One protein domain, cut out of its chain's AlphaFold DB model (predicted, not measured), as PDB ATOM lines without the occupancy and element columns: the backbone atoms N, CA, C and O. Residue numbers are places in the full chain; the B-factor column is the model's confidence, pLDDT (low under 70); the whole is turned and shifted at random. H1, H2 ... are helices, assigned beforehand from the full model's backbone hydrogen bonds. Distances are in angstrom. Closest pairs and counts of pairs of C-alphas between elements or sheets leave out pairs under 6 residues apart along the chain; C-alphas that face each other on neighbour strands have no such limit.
ATOM      1  N   ASP A   6      73.229  46.711  43.990       89.38
ATOM      2  CA  ASP A   6      72.526  45.973  45.045       89.38
ATOM      3  C   ASP A   6      71.022  45.885  44.774       89.38
ATOM      4  O   ASP A   6      70.395  44.852  45.010       89.38
ATOM      5  N   TYR A   7      70.442  46.943  44.203       92.62
ATOM      6  CA  TYR A   7      69.032  46.939  43.840       92.62
ATOM      7  C   TYR A   7      68.751  46.040  42.633       92.62
ATOM      8  O   TYR A   7      67.726  45.361  42.598       92.62
ATOM      9  N   TRP A   8      69.685  45.950  41.683       92.69
ATOM     10  CA  TRP A   8      69.602  44.983  40.592       92.69
ATOM     11  C   TRP A   8      69.471  43.545  41.113       92.69
ATOM     12  O   TRP A   8      68.607  42.806  40.648       92.69
ATOM     13  N   ASN A   9      70.239  43.167  42.138       92.88
ATOM     14  CA  ASN A   9      70.153  41.827  42.728       92.88
ATOM     15  C   ASN A   9      68.773  41.536  43.341       92.88
ATOM     16  O   ASN A   9      68.267  40.420  43.222       92.88
ATOM     17  N   VAL A  10      68.128  42.545  43.933       92.94
ATOM     18  CA  VAL A  10      66.743  42.439  44.424       92.94
ATOM     19  C   VAL A  10      65.750  42.303  43.265       92.94
ATOM     20  O   VAL A  10      64.805  41.521  43.329       92.94
ATOM     21  N   LEU A  11      65.966  43.030  42.168       92.94
ATOM     22  CA  LEU A  11      65.104  42.954  40.988       92.94
ATOM     23  C   LEU A  11      65.169  41.583  40.301       92.94
ATOM     24  O   LEU A  11      64.150  41.119  39.793       92.94
ATOM     25  N   LEU A  12      66.322  40.909  40.317       91.25
ATOM     26  CA  LEU A  12      66.481  39.569  39.739       91.25
ATOM     27  C   LEU A  12      65.604  38.506  40.415       91.25
ATOM     28  O   LEU A  12      65.177  37.552  39.759       91.25
ATOM     29  N   THR A  13      65.354  38.655  41.715       90.75
ATOM     30  CA  THR A  13      64.556  37.709  42.508       90.75
ATOM     31  C   THR A  13      63.078  38.091  42.566       90.75
ATOM     32  O   THR A  13      62.243  37.251  42.903       90.75
ATOM     33  N   SER A  14      62.731  39.325  42.186       90.94
ATOM     34  CA  SER A  14      61.351  39.803  42.186       90.94
ATOM     35  C   SER A  14      60.496  39.101  41.119       90.94
ATOM     36  O   SER A  14      60.862  39.078  39.943       90.94
ATOM     37  N   PRO A  15      59.294  38.604  41.466       90.00
ATOM     38  CA  PRO A  15      58.345  38.078  40.484       90.00
ATOM     39  C   PRO A  15      57.904  39.124  39.450       90.00
ATOM     40  O   PRO A  15      57.534  38.773  38.333       90.00
ATOM     41  N   GLN A  16      57.960  40.413  39.801       88.69
ATOM     42  CA  GLN A  16      57.500  41.521  38.956       88.69
ATOM     43  C   GLN A  16      58.388  41.750  37.727       88.69
ATOM     44  O   GLN A  16      57.961  42.383  36.760       88.69
ATOM     45  N   THR A  17      59.612  41.219  37.744       91.25
ATOM     46  CA  THR A  17      60.553  41.294  36.622       91.25
ATOM     47  C   THR A  17      60.495  40.053  35.734       91.25
ATOM     48  O   THR A  17      61.262  39.943  34.779       91.25
ATOM     49  N   LYS A  18      59.592  39.098  35.999       92.12
ATOM     50  CA  LYS A  18      59.403  37.924  35.140       92.12
ATOM     51  C   LYS A  18      58.464  38.251  33.984       92.12
ATOM     52  O   LYS A  18      57.295  38.576  34.164       92.12
ATOM     53  N   GLY A  19      58.983  38.124  32.769       88.31
ATOM     54  CA  GLY A  19      58.210  38.238  31.544       88.31
ATOM     55  C   GLY A  19      57.315  37.019  31.315       88.31
ATOM     56  O   GLY A  19      57.527  35.938  31.866       88.31
ATOM     57  N   LYS A  20      56.348  37.164  30.403       85.75
ATOM     58  CA  LYS A  20      55.329  36.141  30.084       85.75
ATOM     59  C   LYS A  20      55.888  34.763  29.693       85.75
ATOM     60  O   LYS A  20      55.173  33.774  29.768       85.75
ATOM     61  N   ARG A  21      57.146  34.697  29.249       89.88
ATOM     62  CA  ARG A  21      57.838  33.463  28.829       89.88
ATOM     63  C   ARG A  21      58.928  33.020  29.817       89.88
ATOM     64  O   ARG A  21      59.807  32.257  29.441       89.88
ATOM     65  N   GLY A  22      58.918  33.538  31.048       84.88
ATOM     66  CA  GLY A  22      59.874  33.186  32.108       84.88
ATOM     67  C   GLY A  22      61.223  33.916  32.058       84.88
ATOM     68  O   GLY A  22      62.015  33.793  32.993       84.88
ATOM     69  N   GLY A  23      61.481  34.703  31.008       89.69
ATOM     70  CA  GLY A  23      62.659  35.573  30.914       89.69
ATOM     71  C   GLY A  23      62.601  36.763  31.876       89.69
ATOM     72  O   GLY A  23      61.538  37.089  32.403       89.69
ATOM     73  N   LEU A  24      63.738  37.424  32.093       91.38
ATOM     74  CA  LEU A  24      63.785  38.670  32.855       91.38
ATOM     75  C   LEU A  24      63.379  39.844  31.952       91.38
ATOM     76  O   LEU A  24      63.914  40.000  30.856       91.38
ATOM     77  N   GLN A  25      62.447  40.667  32.409       93.19
ATOM     78  CA  GLN A  25      61.964  41.852  31.719       93.19
ATOM     79  C   GLN A  25      61.879  43.001  32.720       93.19
ATOM     80  O   GLN A  25      61.083  42.957  33.656       93.19
ATOM     81  N   ILE A  26      62.684  44.038  32.503       92.12
ATOM     82  CA  ILE A  26      62.651  45.264  33.303       92.12
ATOM     83  C   ILE A  26      62.223  46.421  32.402       92.12
ATOM     84  O   ILE A  26      62.791  46.627  31.330       92.12
ATOM     85  N   THR A  27      61.204  47.149  32.839       92.12
ATOM     86  CA  THR A  27      60.583  48.290  32.168       92.12
ATOM     87  C   THR A  27      60.427  49.445  33.155       92.12
ATOM     88  O   THR A  27      60.613  49.282  34.361       92.12
ATOM     89  N   TYR A  28      60.070  50.630  32.660       91.19
ATOM     90  CA  TYR A  28      59.866  51.801  33.518       91.19
ATOM     91  C   TYR A  28      58.702  51.629  34.498       91.19
ATOM     92  O   TYR A  28      58.698  52.238  35.563       91.19
ATOM     93  N   GLU A  29      57.736  50.780  34.157       91.06
ATOM     94  CA  GLU A  29      56.536  50.532  34.949       91.06
ATOM     95  C   GLU A  29      56.775  49.503  36.061       91.06
ATOM     96  O   GLU A  29      56.141  49.591  37.110       91.06
ATOM     97  N   ASN A  30      57.679  48.532  35.860       92.19
ATOM     98  CA  ASN A  30      57.885  47.432  36.814       92.19
ATOM     99  C   ASN A  30      59.160  47.545  37.664       92.19
ATOM    100  O   ASN A  30      59.284  46.848  38.667       92.19
ATOM    101  N   VAL A  31      60.096  48.419  37.290       91.38
ATOM    102  CA  VAL A  31      61.372  48.596  37.999       91.38
ATOM    103  C   VAL A  31      61.207  49.277  39.359       91.38
ATOM    104  O   VAL A  31      62.100  49.210  40.193       91.38
ATOM    105  N   GLY A  32      60.092  49.977  39.589       91.25
ATOM    106  CA  GLY A  32      59.901  50.795  40.782       91.25
ATOM    107  C   GLY A  32      60.854  51.994  40.810       91.25
ATOM    108  O   GLY A  32      60.627  52.989  40.125       91.25
ATOM    109  N   ARG A  33      61.911  51.930  41.632       89.88
ATOM    110  CA  ARG A  33      62.831  53.061  41.848       89.88
ATOM    111  C   ARG A  33      64.001  53.021  40.872       89.88
ATOM    112  O   ARG A  33      64.743  52.052  40.823       89.88
ATOM    113  N   TYR A  34      64.239  54.111  40.156       92.81
ATOM    114  CA  TYR A  34      65.411  54.228  39.294       92.81
ATOM    115  C   TYR A  34      65.899  55.670  39.199       92.81
ATOM    116  O   TYR A  34      65.147  56.617  39.422       92.81
ATOM    117  N   LEU A  35      67.166  55.838  38.828       92.19
ATOM    118  CA  LEU A  35      67.725  57.141  38.491       92.19
ATOM    119  C   LEU A  35      67.468  57.408  37.004       92.19
ATOM    120  O   LEU A  35      67.882  56.638  36.124       92.19
ATOM    121  N   ASN A  36      66.763  58.496  36.710       91.69
ATOM    122  CA  ASN A  36      66.676  59.006  35.346       91.69
ATOM    123  C   ASN A  36      67.964  59.771  34.984       91.69
ATOM    124  O   ASN A  36      68.785  60.073  35.851       91.69
ATOM    125  N   ASN A  37      68.152  60.065  33.697       90.38
ATOM    126  CA  ASN A  37      69.387  60.691  33.219       90.38
ATOM    127  C   ASN A  37      69.606  62.067  33.861       90.38
ATOM    128  O   ASN A  37      70.712  62.361  34.297       90.38
ATOM    129  N   THR A  38      68.556  62.882  33.971       91.94
ATOM    130  CA  THR A  38      68.633  64.225  34.560       91.94
ATOM    131  C   THR A  38      69.070  64.179  36.022       91.94
ATOM    132  O   THR A  38      69.981  64.896  36.421       91.94
ATOM    133  N   PHE A  39      68.462  63.305  36.822       89.38
ATOM    134  CA  PHE A  39      68.777  63.175  38.238       89.38
ATOM    135  C   PHE A  39      70.164  62.571  38.452       89.38
ATOM    136  O   PHE A  39      70.913  63.057  39.291       89.38
ATOM    137  N   PHE A  40      70.553  61.582  37.642       89.06
ATOM    138  CA  PHE A  40      71.916  61.057  37.650       89.06
ATOM    139  C   PHE A  40      72.951  62.154  37.355       89.06
ATOM    140  O   PHE A  40      73.911  62.301  38.106       89.06
ATOM    141  N   VAL A  41      72.735  62.961  36.311       90.12
ATOM    142  CA  VAL A  41      73.628  64.077  35.957       90.12
ATOM    143  C   VAL A  41      73.724  65.092  37.094       90.12
ATOM    144  O   VAL A  41      74.827  65.538  37.400       90.12
ATOM    145  N   ASN A  42      72.612  65.418  37.757       89.31
ATOM    146  CA  ASN A  42      72.629  66.322  38.908       89.31
ATOM    147  C   ASN A  42      73.451  65.744  40.066       89.31
ATOM    148  O   ASN A  42      74.308  66.434  40.601       89.31
ATOM    149  N   LEU A  43      73.275  64.461  40.397       88.44
ATOM    150  CA  LEU A  43      74.046  63.810  41.461       88.44
ATOM    151  C   LEU A  43      75.551  63.766  41.166       88.44
ATOM    152  O   LEU A  43      76.353  63.900  42.088       88.44
ATOM    153  N   VAL A  44      75.941  63.592  39.900       84.00
ATOM    154  CA  VAL A  44      77.350  63.670  39.480       84.00
ATOM    155  C   VAL A  44      77.867  65.105  39.567       84.00
ATOM    156  O   VAL A  44      78.933  65.338  40.129       84.00
ATOM    157  N   LYS A  45      77.109  66.077  39.044       81.75
ATOM    158  CA  LYS A  45      77.468  67.502  39.069       81.75
ATOM    159  C   LYS A  45      77.675  68.013  40.495       81.75
ATOM    160  O   LYS A  45      78.630  68.745  40.743       81.75
ATOM    161  N   ASP A  46      76.797  67.604  41.400       81.06
ATOM    162  CA  ASP A  46      76.800  68.004  42.804       81.06
ATOM    163  C   ASP A  46      77.778  67.157  43.650       81.06
ATOM    164  O   ASP A  46      77.871  67.339  44.862       81.06
ATOM    165  N   GLY A  47      78.508  66.217  43.034       76.75
ATOM    166  CA  GLY A  47      79.548  65.419  43.688       76.75
ATOM    167  C   GLY A  47      79.041  64.327  44.638       76.75
ATOM    168  O   GLY A  47      79.835  63.761  45.386       76.75
ATOM    169  N   TRP A  48      77.745  64.003  44.614       80.25
ATOM    170  CA  TRP A  48      77.147  62.942  45.440       80.25
ATOM    171  C   TRP A  48      77.400  61.539  44.883       80.25
ATOM    172  O   TRP A  48      77.391  60.563  45.632       80.25
ATOM    173  N   ILE A  49      77.610  61.427  43.569       79.31
ATOM    174  CA  ILE A  49      77.981  60.183  42.888       79.31
ATOM    175  C   ILE A  49      79.281  60.424  42.120       79.31
ATOM    176  O   ILE A  49      79.380  61.345  41.316       79.31
ATOM    177  N   GLY A  50      80.279  59.573  42.352       71.19
ATOM    178  CA  GLY A  50      81.621  59.723  41.797       71.19
ATOM    179  C   GLY A  50      82.648  58.980  42.646       71.19
ATOM    180  O   GLY A  50      82.275  58.160  43.487       71.19
ATOM    181  N   SER A  51      83.937  59.246  42.420       66.69
ATOM    182  CA  SER A  51      85.031  58.581  43.136       66.69
ATOM    183  C   SER A  51      84.820  58.633  44.653       66.69
ATOM    184  O   SER A  51      84.729  59.727  45.214       66.69
ATOM    185  N   PRO A  52      84.750  57.475  45.337       58.41
ATOM    186  CA  PRO A  52      84.549  57.446  46.775       58.41
ATOM    187  C   PRO A  52      85.719  58.143  47.468       58.41
ATOM    188  O   PRO A  52      86.859  58.054  47.010       58.41
ATOM    189  N   ALA A  53      85.472  58.764  48.624       55.72
ATOM    190  CA  ALA A  53      86.514  59.358  49.468       55.72
ATOM    191  C   ALA A  53      87.668  58.381  49.806       55.72
ATOM    192  O   ALA A  53      88.754  58.813  50.184       55.72
ATOM    193  N   GLN A  54      87.477  57.069  49.612       51.09
ATOM    194  CA  GLN A  54      88.525  56.047  49.664       51.09
ATOM    195  C   GLN A  54      89.662  56.285  48.649       51.09
ATOM    196  O   GLN A  54      90.817  56.008  48.957       51.09
ATOM    197  N   ALA A  55      89.372  56.865  47.478       54.84
ATOM    198  CA  ALA A  55      90.394  57.285  46.517       54.84
ATOM    199  C   ALA A  55      91.358  58.322  47.125       54.84
ATOM    200  O   ALA A  55      92.518  58.407  46.727       54.84
ATOM    201  N   ASN A  56      90.920  59.057  48.153       61.28
ATOM    202  CA  ASN A  56      91.726  60.063  48.832       61.28
ATOM    203  C   ASN A  56      92.813  59.443  49.739       61.28
ATOM    204  O   ASN A  56      93.885  60.029  49.908       61.28
ATOM    205  N   SER A  57      92.596  58.245  50.303       68.50
ATOM    206  CA  SER A  57      93.622  57.585  51.133       68.50
ATOM    207  C   SER A  57      94.776  57.044  50.285       68.50
ATOM    208  O   SER A  57      95.941  57.211  50.640       68.50
ATOM    209  N   GLN A  58      94.474  56.478  49.116       75.88
ATOM    210  CA  GLN A  58      95.490  56.019  48.165       75.88
ATOM    211  C   GLN A  58      96.229  57.196  47.519       75.88
ATOM    212  O   GLN A  58      97.449  57.164  47.371       75.88
ATOM    213  N   LEU A  59      95.510  58.275  47.197       79.81
ATOM    214  CA  LEU A  59      96.102  59.488  46.641       79.81
ATOM    215  C   LEU A  59      97.037  60.178  47.645       79.81
ATOM    216  O   LEU A  59      98.140  60.585  47.289       79.81
ATOM    217  N   SER A  60      96.654  60.237  48.922       82.12
ATOM    218  CA  SER A  60      97.523  60.780  49.973       82.12
ATOM    219  C   SER A  60      98.761  59.914  50.235       82.12
ATOM    220  O   SER A  60      99.840  60.465  50.454       82.12
ATOM    221  N   GLN A  61      98.654  58.582  50.157       87.50
ATOM    222  CA  GLN A  61      99.822  57.690  50.196       87.50
ATOM    223  C   GLN A  61     100.773  57.940  49.021       87.50
ATOM    224  O   GLN A  61     101.983  58.026  49.223       87.50
ATOM    225  N   LEU A  62     100.239  58.122  47.812       86.00
ATOM    226  CA  LEU A  62     101.034  58.397  46.616       86.00
ATOM    227  C   LEU A  62     101.800  59.724  46.720       86.00
ATOM    228  O   LEU A  62     102.988  59.776  46.404       86.00
ATOM    229  N   ILE A  63     101.143  60.784  47.204       88.50
ATOM    230  CA  ILE A  63     101.782  62.091  47.421       88.50
ATOM    231  C   ILE A  63     102.916  61.961  48.444       88.50
ATOM    232  O   ILE A  63     104.026  62.428  48.187       88.50
ATOM    233  N   LYS A  64     102.667  61.289  49.578       90.69
ATOM    234  CA  LYS A  64     103.685  61.066  50.620       90.69
ATOM    235  C   LYS A  64     104.892  60.298  50.085       90.69
ATOM    236  O   LYS A  64     106.017  60.757  50.253       90.69
ATOM    237  N   ALA A  65     104.660  59.200  49.367       91.38
ATOM    238  CA  ALA A  65     105.726  58.410  48.758       91.38
ATOM    239  C   ALA A  65     106.547  59.219  47.733       91.38
ATOM    240  O   ALA A  65     107.766  59.069  47.648       91.38
ATOM    241  N   GLY A  66     105.903  60.108  46.969       89.69
ATOM    242  CA  GLY A  66     106.589  61.020  46.050       89.69
ATOM    243  C   GLY A  66     107.525  61.994  46.771       89.69
ATOM    244  O   GLY A  66     108.680  62.147  46.365       89.69
ATOM    245  N   LEU A  67     107.052  62.595  47.866       90.38
ATOM    246  CA  LEU A  67     107.835  63.525  48.685       90.38
ATOM    247  C   LEU A  67     109.010  62.828  49.388       90.38
ATOM    248  O   LEU A  67     110.134  63.327  49.333       90.38
ATOM    249  N   GLU A  68     108.782  61.655  49.986       93.06
ATOM    250  CA  GLU A  68     109.836  60.833  50.606       93.06
ATOM    251  C   GLU A  68     110.897  60.407  49.584       93.06
ATOM    252  O   GLU A  68     112.096  60.440  49.859       93.06
ATOM    253  N   GLY A  69     110.468  60.090  48.360       92.31
ATOM    254  CA  GLY A  69     111.345  59.770  47.237       92.31
ATOM    255  C   GLY A  69     112.091  60.965  46.630       92.31
ATOM    256  O   GLY A  69     112.705  60.794  45.576       92.31
ATOM    257  N   LYS A  70     112.028  62.160  47.241       87.94
ATOM    258  CA  LYS A  70     112.600  63.425  46.735       87.94
ATOM    259  C   LYS A  70     112.128  63.789  45.321       87.94
ATOM    260  O   LYS A  70     112.874  64.388  44.546       87.94
ATOM    261  N   ARG A  71     110.894  63.422  44.965       87.31
ATOM    262  CA  ARG A  71     110.267  63.781  43.687       87.31
ATOM    263  C   ARG A  71     109.359  64.989  43.880       87.31
ATOM    264  O   ARG A  71     108.746  65.157  44.932       87.31
ATOM    265  N   SER A  72     109.257  65.823  42.850       84.06
ATOM    266  CA  SER A  72     108.270  66.903  42.831       84.06
ATOM    267  C   SER A  72     106.882  66.339  42.524       84.06
ATOM    268  O   SER A  72     106.745  65.450  41.681       84.06
ATOM    269  N   VAL A  73     105.861  66.850  43.212       86.88
ATOM    270  CA  VAL A  73     104.456  66.473  43.029       86.88
ATOM    271  C   VAL A  73     103.652  67.747  42.777       86.88
ATOM    272  O   VAL A  73     103.750  68.698  43.548       86.88
ATOM    273  N   VAL A  74     102.846  67.757  41.714       82.94
ATOM    274  CA  VAL A  74     101.909  68.844  41.398       82.94
ATOM    275  C   VAL A  74     100.494  68.301  41.534       82.94
ATOM    276  O   VAL A  74     100.160  67.285  40.925       82.94
TER     277      VAL A  74
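AT A GLANCE: This is residues 6 to 74 of the 104 residues of an uncharacterized protein of Planctomycetes bacterium GWC2_45_44 (UniProt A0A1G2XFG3). What shape do these atoms make? Three separate helices are strung one after another along a thin rod: H1 is near one end, H2 lies between, and H3 is toward the other end, with no helix packed on another. How does the backbone travel along it? From residue 6, H1 runs toward one end of the rod, the long link of residues 14 to 36 loops out there and folds back to H2, and beyond H3 the last residues, 71 to 74, turn back. How much is regular and how large is it? The printed part has 69 residues, with three named helices in the order H1, H2, H3 and no named strand; its class is all helix, though under half of the residues, 32 of 69, are in named elements, and it is extended, with a radius of gyration of the C-alphas of 21.2 A and spans of 66 by 25 by 13 A.

HOW THE PARTS SIT: How do the helices stand to each other? H1, residues 6 to 13, and H2, residues 37 to 45, are apart, with no C-alpha of the one within 8 A of the other. H3, residues 54 to 68, is apart from H1 and from H2, with no C-alpha of H3 within 8 A of either. What joins them? H1 and H2 have a long link of 23 residues. H2 and H3 have a short link of 8 residues. How complete are the helix backbones? In H2 every O i to N i+4 pair is within hydrogen-bond range; in H1 3 of 4 are, and in H3 10 of 11.

IN THESE COORDINATES: Where does the first helix lie? H1 runs from Asp 6, with its C-alpha at (72.526, 45.973, 45.045), to Thr 13. Where is the second? H2 runs from Asn 37, with its C-alpha at (69.387, 60.691, 33.219), to Lys 45, and is 12.1 A from first to last C-alpha. Where is the longest? H3 has 15 residues, from Gln 54 to Glu 68, is 21.9 A from first to last C-alpha, and ends with C-alpha 68 at (109.836, 60.833, 50.606).

THE WHOLE: How far does it reach? The two C-alphas farthest apart are those of Lys 20 and Lys 70, 65.6 A, while the first and last printed C-alphas, of Asp 6 and Val 74, are 37.4 A apart. Which stretch stands free? Residues 50 to 61, of which 54 to 61 belong to H3, stand free. Is the printed part whole, and where is confidence low? The printed part has no cut. The model's mean pLDDT over the printed part is 85.4, with residues 51 to 57 under 70.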